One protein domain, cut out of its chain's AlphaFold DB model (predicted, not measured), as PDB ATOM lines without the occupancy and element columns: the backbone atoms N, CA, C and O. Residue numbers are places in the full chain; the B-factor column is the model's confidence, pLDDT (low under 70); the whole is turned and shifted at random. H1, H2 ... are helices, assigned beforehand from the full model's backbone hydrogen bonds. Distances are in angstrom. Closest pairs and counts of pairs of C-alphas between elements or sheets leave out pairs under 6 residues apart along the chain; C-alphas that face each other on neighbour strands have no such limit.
ATOM      1  N   TRP A 207      11.076 -30.550   9.898       87.69
ATOM      2  CA  TRP A 207      10.506 -30.203  11.205       87.69
ATOM      3  C   TRP A 207      10.165 -28.710  11.356       87.69
ATOM      4  O   TRP A 207       9.296 -28.369  12.156       87.69
ATOM      5  N   GLU A 208      10.812 -27.804  10.614       91.44
ATOM      6  CA  GLU A 208      10.430 -26.384  10.581       91.44
ATOM      7  C   GLU A 208       9.109 -26.195   9.846       91.44
ATOM      8  O   GLU A 208       8.274 -25.433  10.328       91.44
ATOM      9  N   LYS A 209       8.883 -26.944   8.757       91.44
ATOM     10  CA  LYS A 209       7.605 -26.942   8.029       91.44
ATOM     11  C   LYS A 209       6.455 -27.373   8.940       91.44
ATOM     12  O   LYS A 209       5.492 -26.636   9.078       91.44
ATOM     13  N   ILE A 210       6.628 -28.458   9.703       90.25
ATOM     14  CA  ILE A 210       5.626 -28.920  10.686       90.25
ATOM     15  C   ILE A 210       5.293 -27.823  11.712       90.25
ATOM     16  O   ILE A 210       4.144 -27.661  12.114       90.25
ATOM     17  N   ARG A 211       6.289 -27.048  12.158       92.50
ATOM     18  CA  ARG A 211       6.054 -25.935  13.094       92.50
ATOM     19  C   ARG A 211       5.323 -24.774  12.432       92.50
ATOM     20  O   ARG A 211       4.466 -24.179  13.077       92.50
ATOM     21  N   GLU A 212       5.684 -24.448  11.194       91.69
ATOM     22  CA  GLU A 212       5.034 -23.412  10.390       91.69
ATOM     23  C   GLU A 212       3.555 -23.766  10.160       91.69
ATOM     24  O   GLU A 212       2.694 -22.930  10.425       91.69
ATOM     25  N   ASP A 213       3.255 -25.026   9.837       90.94
ATOM     26  CA  ASP A 213       1.891 -25.519   9.618       90.94
ATOM     27  C   ASP A 213       1.059 -25.522  10.912       90.94
ATOM     28  O   ASP A 213      -0.061 -25.016  10.943       90.94
ATOM     29  N   VAL A 214       1.617 -26.010  12.028       90.50
ATOM     30  CA  VAL A 214       0.923 -25.975  13.333       90.50
ATOM     31  C   VAL A 214       0.662 -24.538  13.787       90.50
ATOM     32  O   VAL A 214      -0.402 -24.247  14.339       90.50
ATOM     33  N   ARG A 215       1.611 -23.625  13.542       91.81
ATOM     34  CA  ARG A 215       1.444 -22.196  13.831       91.81
ATOM     35  C   ARG A 215       0.355 -21.581  12.955       91.81
ATOM     36  O   ARG A 215      -0.421 -20.782  13.468       91.81
ATOM     37  N   ALA A 216       0.298 -21.938  11.674       90.94
ATOM     38  CA  ALA A 216      -0.712 -21.439  10.749       90.94
ATOM     39  C   ALA A 216      -2.125 -21.884  11.154       90.94
ATOM     40  O   ALA A 216      -3.036 -21.062  11.160       90.94
ATOM     41  N   VAL A 217      -2.285 -23.149  11.555       89.12
ATOM     42  CA  VAL A 217      -3.585 -23.727  11.923       89.12
ATOM     43  C   VAL A 217      -4.045 -23.273  13.309       89.12
ATOM     44  O   VAL A 217      -5.151 -22.771  13.481       89.12
ATOM     45  N   ALA A 218      -3.201 -23.442  14.329       86.06
ATOM     46  CA  ALA A 218      -3.624 -23.263  15.716       86.06
ATOM     47  C   ALA A 218      -3.189 -21.934  16.345       86.06
ATOM     48  O   ALA A 218      -3.542 -21.662  17.493       86.06
ATOM     49  N   GLY A 219      -2.378 -21.126  15.654       86.19
ATOM     50  CA  GLY A 219      -1.805 -19.892  16.204       86.19
ATOM     51  C   GLY A 219      -0.821 -20.121  17.359       86.19
ATOM     52  O   GLY A 219      -0.436 -19.172  18.040       86.19
ATOM     53  N   VAL A 220      -0.419 -21.373  17.607       86.19
ATOM     54  CA  VAL A 220       0.433 -21.773  18.734       86.19
ATOM     55  C   VAL A 220       1.707 -22.423  18.219       86.19
ATOM     56  O   VAL A 220       1.679 -23.300  17.360       86.19
ATOM     57  N   ASP A 221       2.831 -22.035  18.813       87.25
ATOM     58  CA  ASP A 221       4.121 -22.647  18.535       87.25
ATOM     59  C   ASP A 221       4.372 -23.903  19.370       87.25
ATOM     60  O   ASP A 221       4.254 -23.902  20.596       87.25
ATOM     61  N   ILE A 222       4.812 -24.971  18.702       89.25
ATOM     62  CA  ILE A 222       5.316 -26.185  19.353       89.25
ATOM     63  C   ILE A 222       6.842 -26.142  19.528       89.25
ATOM     64  O   ILE A 222       7.558 -25.426  18.812       89.25
ATOM     65  N   SER A 223       7.357 -26.925  20.485       90.44
ATOM     66  CA  SER A 223       8.794 -26.983  20.775       90.44
ATOM     67  C   SER A 223       9.591 -27.636  19.641       90.44
ATOM     68  O   SER A 223       9.132 -28.566  18.980       90.44
ATOM     69  N   VAL A 224      10.834 -27.181  19.454       89.06
ATOM     70  CA  VAL A 224      11.761 -27.722  18.440       89.06
ATOM     71  C   VAL A 224      12.039 -29.208  18.665       89.06
ATOM     72  O   VAL A 224      12.072 -29.984  17.715       89.06
ATOM     73  N   SER A 225      12.207 -29.619  19.926       89.75
ATOM     74  CA  SER A 225      12.400 -31.026  20.288       89.75
ATOM     75  C   SER A 225      11.223 -31.895  19.860       89.75
ATOM     76  O   SER A 225      11.430 -32.992  19.356       89.75
ATOM     77  N   PHE A 226      10.004 -31.382  20.015       91.94
ATOM     78  CA  PHE A 226       8.795 -32.111  19.677       91.94
ATOM     79  C   PHE A 226       8.588 -32.200  18.162       91.94
ATOM     80  O   PHE A 226       8.250 -33.263  17.661       91.94
ATOM     81  N   ALA A 227       8.877 -31.138  17.409       90.81
ATOM     82  CA  ALA A 227       8.821 -31.188  15.948       90.81
ATOM     83  C   ALA A 227       9.813 -32.214  15.361       90.81
ATOM     84  O   ALA A 227       9.453 -32.986  14.477       90.81
ATOM     85  N   LYS A 228      11.033 -32.279  15.914       91.19
ATOM     86  CA  LYS A 228      12.032 -33.303  15.553       91.19
ATOM     87  C   LYS A 228      11.602 -34.716  15.954       91.19
ATOM     88  O   LYS A 228      11.902 -35.680  15.257       91.19
ATOM     89  N   GLU A 229      10.914 -34.854  17.085       91.50
ATOM     90  CA  GLU A 229      10.331 -36.127  17.518       91.50
ATOM     91  C   GLU A 229       9.246 -36.604  16.543       91.50
ATOM     92  O   GLU A 229       9.220 -37.785  16.199       91.50
ATOM     93  N   ILE A 230       8.398 -35.691  16.053       90.44
ATOM     94  CA  ILE A 230       7.360 -36.004  15.064       90.44
ATOM     95  C   ILE A 230       7.988 -36.459  13.744       90.44
ATOM     96  O   ILE A 230       7.625 -37.522  13.248       90.44
ATOM     97  N   GLU A 231       8.956 -35.698  13.223       89.69
ATOM     98  CA  GLU A 231       9.682 -36.024  11.985       89.69
ATOM     99  C   GLU A 231      10.320 -37.421  12.039       89.69
ATOM    100  O   GLU A 231      10.323 -38.149  11.049       89.69
ATOM    101  N   LYS A 232      10.845 -37.819  13.203       90.75
ATOM    102  CA  LYS A 232      11.500 -39.119  13.382       90.75
ATOM    103  C   LYS A 232      10.516 -40.287  13.491       90.75
ATOM    104  O   LYS A 232      10.838 -41.390  13.054       90.75
ATOM    105  N   ASN A 233       9.374 -40.076  14.143       89.31
ATOM    106  CA  ASN A 233       8.495 -41.164  14.574       89.31
ATOM    107  C   ASN A 233       7.261 -41.357  13.682       89.31
ATOM    108  O   ASN A 233       6.639 -42.417  13.756       89.31
ATOM    109  N   TYR A 234       6.897 -40.369  12.860       89.31
ATOM    110  CA  TYR A 234       5.676 -40.409  12.058       89.31
ATOM    111  C   TYR A 234       5.947 -40.033  10.595       89.31
ATOM    112  O   TYR A 234       6.690 -39.087  10.335       89.31
ATOM    113  N   PRO A 235       5.335 -40.738   9.625       89.00
ATOM    114  CA  PRO A 235       5.436 -40.359   8.223       89.00
ATOM    115  C   PRO A 235       4.746 -39.003   7.988       89.00
ATOM    116  O   PRO A 235       3.728 -38.723   8.629       89.00
ATOM    117  N   PRO A 236       5.247 -38.175   7.052       85.31
ATOM    118  CA  PRO A 236       4.727 -36.825   6.825       85.31
ATOM    119  C   PRO A 236       3.246 -36.820   6.425       85.31
ATOM    120  O   PRO A 236       2.503 -35.953   6.867       85.31
ATOM    121  N   GLU A 237       2.789 -37.836   5.689       87.50
ATOM    122  CA  GLU A 237       1.383 -37.996   5.284       87.50
ATOM    123  C   GLU A 237       0.434 -38.051   6.488       87.50
ATOM    124  O   GLU A 237      -0.608 -37.399   6.509       87.50
ATOM    125  N   LYS A 238       0.826 -38.780   7.540       87.75
ATOM    126  CA  LYS A 238       0.029 -38.902   8.764       87.75
ATOM    127  C   LYS A 238      -0.021 -37.585   9.533       87.75
ATOM    128  O   LYS A 238      -1.044 -37.263  10.130       87.75
ATOM    129  N   VAL A 239       1.069 -36.819   9.514       89.12
ATOM    130  CA  VAL A 239       1.121 -35.495  10.145       89.12
ATOM    131  C   VAL A 239       0.183 -34.532   9.424       89.12
ATOM    132  O   VAL A 239      -0.601 -33.868  10.093       89.12
ATOM    133  N   SER A 240       0.190 -34.512   8.088       89.25
ATOM    134  CA  SER A 240      -0.718 -33.677   7.293       89.25
ATOM    135  C   SER A 240      -2.191 -33.975   7.584       89.25
ATOM    136  O   SER A 240      -2.931 -33.049   7.899       89.25
ATOM    137  N   VAL A 241      -2.599 -35.251   7.607       90.25
ATOM    138  CA  VAL A 241      -3.987 -35.646   7.936       90.25
ATOM    139  C   VAL A 241      -4.397 -35.167   9.334       90.25
ATOM    140  O   VAL A 241      -5.502 -34.665   9.537       90.25
ATOM    141  N   VAL A 242      -3.501 -35.284  10.317       89.88
ATOM    142  CA  VAL A 242      -3.765 -34.822  11.687       89.88
ATOM    143  C   VAL A 242      -3.869 -33.293  11.766       89.88
ATOM    144  O   VAL A 242      -4.660 -32.780  12.559       89.88
ATOM    145  N   LEU A 243      -3.094 -32.557  10.967       89.75
ATOM    146  CA  LEU A 243      -3.157 -31.094  10.910       89.75
ATOM    147  C   LEU A 243      -4.429 -30.590  10.219       89.75
ATOM    148  O   LEU A 243      -5.023 -29.627  10.698       89.75
ATOM    149  N   GLU A 244      -4.883 -31.259   9.161       89.50
ATOM    150  CA  GLU A 244      -6.180 -30.975   8.530       89.50
ATOM    151  C   GLU A 244      -7.338 -31.187   9.517       89.50
ATOM    152  O   GLU A 244      -8.262 -30.376   9.594       89.50
ATOM    153  N   GLU A 245      -7.271 -32.237  10.340       86.25
ATOM    154  CA  GLU A 245      -8.274 -32.482  11.378       86.25
ATOM    155  C   GLU A 245      -8.220 -31.434  12.497       86.25
ATOM    156  O   GLU A 245      -9.262 -31.011  13.004       86.25
ATOM    157  N   LEU A 246      -7.020 -30.987  12.871       87.81
ATOM    158  CA  LEU A 246      -6.845 -29.901  13.830       87.81
ATOM    159  C   LEU A 246      -7.528 -28.618  13.332       87.81
ATOM    160  O   LEU A 246      -8.278 -27.999  14.087       87.81
ATOM    161  N   ASP A 247      -7.312 -28.259  12.066       88.81
ATOM    162  CA  ASP A 247      -7.933 -27.094  11.428       88.81
ATOM    163  C   ASP A 247      -9.459 -27.225  11.384       88.81
ATOM    164  O   ASP A 247     -10.189 -26.331  11.819       88.81
ATOM    165  N   ARG A 248      -9.962 -28.400  10.987       85.56
ATOM    166  CA  ARG A 248     -11.399 -28.701  10.976       85.56
ATOM    167  C   ARG A 248     -12.038 -28.536  12.359       85.56
ATOM    168  O   ARG A 248     -13.134 -27.984  12.461       85.56
ATOM    169  N   GLN A 249     -11.379 -28.998  13.426       85.31
ATOM    170  CA  GLN A 249     -11.888 -28.867  14.798       85.31
ATOM    171  C   GLN A 249     -11.912 -27.413  15.271       85.31
ATOM    172  O   GLN A 249     -12.884 -26.989  15.902       85.31
ATOM    173  N   LEU A 250     -10.885 -26.633  14.931       85.06
ATOM    174  CA  LEU A 250     -10.848 -25.204  15.239       85.06
ATOM    175  C   LEU A 250     -11.925 -24.438  14.457       85.06
ATOM    176  O   LEU A 250     -12.624 -23.612  15.044       85.06
ATOM    177  N   ALA A 251     -12.151 -24.781  13.186       85.62
ATOM    178  CA  ALA A 251     -13.227 -24.223  12.365       85.62
ATOM    179  C   ALA A 251     -14.631 -24.564  12.904       85.62
ATOM    180  O   ALA A 251     -15.556 -23.761  12.790       85.62
ATOM    181  N   GLN A 252     -14.796 -25.726  13.543       84.06
ATOM    182  CA  GLN A 252     -16.030 -26.121  14.237       84.06
ATOM    183  C   GLN A 252     -16.220 -25.430  15.599       84.06
ATOM    184  O   GLN A 252     -17.236 -25.650  16.260       84.06
ATOM    185  N   GLY A 253     -15.266 -24.596  16.028       82.69
ATOM    186  CA  GLY A 253     -15.317 -23.883  17.303       82.69
ATOM    187  C   GLY A 253     -14.965 -24.750  18.515       82.69
ATOM    188  O   GLY A 253     -15.333 -24.406  19.638       82.69
ATOM    189  N   VAL A 254     -14.274 -25.878  18.319       79.88
ATOM    190  CA  VAL A 254     -13.800 -26.721  19.423       79.88
ATOM    191  C   VAL A 254     -12.572 -26.076  20.067       79.88
ATOM    192  O   VAL A 254     -11.525 -25.921  19.444       79.88
ATOM    193  N   GLU A 255     -12.673 -25.726  21.350       79.12
ATOM    194  CA  GLU A 255     -11.546 -25.182  22.114       79.12
ATOM    195  C   GLU A 255     -10.563 -26.305  22.505       79.12
ATOM    196  O   GLU A 255     -10.794 -27.068  23.451       79.12
ATOM    197  N   ILE A 256      -9.436 -26.410  21.797       82.00
ATOM    198  CA  ILE A 256      -8.393 -27.405  22.087       82.00
ATOM    199  C   ILE A 256      -7.430 -26.859  23.143       82.00
ATOM    200  O   ILE A 256      -6.517 -26.076  22.867       82.00
ATOM    201  N   ARG A 257      -7.596 -27.316  24.387       73.94
ATOM    202  CA  ARG A 257      -6.708 -26.967  25.506       73.94
ATOM    203  C   ARG A 257      -5.388 -27.733  25.424       73.94
ATOM    204  O   ARG A 257      -5.220 -28.777  26.045       73.94
ATOM    205  N   GLY A 258      -4.446 -27.179  24.662       83.88
ATOM    206  CA  GLY A 258      -3.079 -27.687  24.537       83.88
ATOM    207  C   GLY A 258      -2.850 -28.484  23.255       83.88
ATOM    208  O   GLY A 258      -2.834 -29.714  23.265       83.88
ATOM    209  N   VAL A 259      -2.585 -27.759  22.166       84.94
ATOM    210  CA  VAL A 259      -2.372 -28.292  20.809       84.94
ATOM    211  C   VAL A 259      -1.312 -29.397  20.772       84.94
ATOM    212  O   VAL A 259      -1.531 -30.441  20.174       84.94
ATOM    213  N   GLY A 260      -0.188 -29.239  21.480       85.62
ATOM    214  CA  GLY A 260       0.874 -30.255  21.492       85.62
ATOM    215  C   GLY A 260       0.474 -31.589  22.141       85.62
ATOM    216  O   GLY A 260       0.922 -32.645  21.703       85.62
ATOM    217  N   ALA A 261      -0.372 -31.566  23.175       82.50
ATOM    218  CA  ALA A 261      -0.874 -32.791  23.804       82.50
ATOM    219  C   ALA A 261      -1.913 -33.480  22.915       82.50
ATOM    220  O   ALA A 261      -1.893 -34.701  22.771       82.50
ATOM    221  N   TRP A 262      -2.771 -32.679  22.282       89.19
ATOM    222  CA  TRP A 262      -3.736 -33.156  21.304       89.19
ATOM    223  C   TRP A 262      -3.039 -33.791  20.092       89.19
ATOM    224  O   TRP A 262      -3.381 -34.910  19.728       89.19
ATOM    225  N   LEU A 263      -1.991 -33.159  19.550       88.81
ATOM    226  CA  LEU A 263      -1.204 -33.686  18.427       88.81
ATOM    227  C   LEU A 263      -0.554 -35.031  18.761       88.81
ATOM    228  O   LEU A 263      -0.636 -35.954  17.956       88.81
ATOM    229  N   ARG A 264       0.045 -35.180  19.955       86.81
ATOM    230  CA  ARG A 264       0.570 -36.487  20.400       86.81
ATOM    231  C   ARG A 264      -0.520 -37.544  20.418       86.81
ATOM    232  O   ARG A 264      -0.346 -38.611  19.847       86.81
ATOM    233  N   TYR A 265      -1.650 -37.226  21.043       85.81
ATOM    234  CA  TYR A 265      -2.770 -38.152  21.133       85.81
ATOM    235  C   TYR A 265      -3.297 -38.545  19.746       85.81
ATOM    236  O   TYR A 265      -3.538 -39.726  19.500       85.81
ATOM    237  N   ALA A 266      -3.433 -37.582  18.834       86.94
ATOM    238  CA  ALA A 266      -3.915 -37.813  17.478       86.94
ATOM    239  C   ALA A 266      -2.963 -38.692  16.659       86.94
ATOM    240  O   ALA A 266      -3.403 -39.649  16.021       86.94
ATOM    241  N   LEU A 267      -1.659 -38.422  16.746       88.44
ATOM    242  CA  LEU A 267      -0.622 -39.214  16.089       88.44
ATOM    243  C   LEU A 267      -0.519 -40.636  16.671       88.44
ATOM    244  O   LEU A 267      -0.281 -41.584  15.925       88.44
ATOM    245  N   GLU A 268      -0.741 -40.815  17.973       85.38
ATOM    246  CA  GLU A 268      -0.703 -42.128  18.634       85.38
ATOM    247  C   GLU A 268      -1.955 -42.986  18.386       85.38
ATOM    248  O   GLU A 268      -1.860 -44.211  18.445       85.38
ATOM    249  N   ASN A 269      -3.122 -42.377  18.140       79.25
ATOM    250  CA  ASN A 269      -4.411 -43.085  18.090       79.25
ATOM    251  C   ASN A 269      -5.057 -43.141  16.695       79.25
ATOM    252  O   ASN A 269      -6.221 -43.520  16.608       79.25
ATOM    253  N   ASP A 270      -4.324 -42.785  15.631       71.75
ATOM    254  CA  ASP A 270      -4.789 -42.863  14.233       71.75
ATOM    255  C   ASP A 270      -6.206 -42.292  14.053       71.75
ATOM    256  O   ASP A 270      -7.101 -42.965  13.533       71.75
TER     257      ASP A 270
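Overview. This is residues 207 to 270 of the 335 residues of an uncharacterized protein of Pelotomaculum thermopropionicum (strain DSM 13744 / JCM 10971 / SI) (UniProt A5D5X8). Helices H1 and H3 lie side by side, running the same way; H2 crosses the beginning of H1, and H4 crosses H3 steeply. The printed part, 64 residues with four named helices in the order H1, H2, H3, H4 and no named strand, is all helix. It is compact, with a radius of gyration of the C-alphas of 10.7 A, and spans 31 by 22 by 17 A.

Along the chain. H1, residues 207 to 218, begins at C-alpha 207 (10.506, -30.203, 11.205) and is 16.4 A long. H2 is residues 224 to 233, 14.4 A. H3 is residues 236 to 251, 22.6 A. H4, residues 259 to 269, 15.2 A, ends at C-alpha 269 (-4.411, -43.085, 18.090).

Arrangement. H1, with residues 207 to 211 alone, touches H2, only just about perpendicular at 72 degrees; the closest C-alphas, Trp 207 and Ala 227, are 5.1 A apart. H1 touches H3 at a shallow tilt of 16 degrees, the closest C-alphas being Val 217 and Asp 247, 5.5 A. H3, with residues 238 to 242 alone, touches H4 at a steep tilt of 54 degrees, opposite ways; the closest C-alphas are Val 242 and Ala 266, 6.5 A. H2 and H4 are near each other. In H1, H2, H3 and H4 every O i to N i+4 pair is within hydrogen-bond range.

Size, cuts and confidence. The C-alphas farthest apart, Lys 232 and Gly 253, are 31.1 A apart. The printed part has no cut, no link is long, and no printed residue is under 70 in pLDDT.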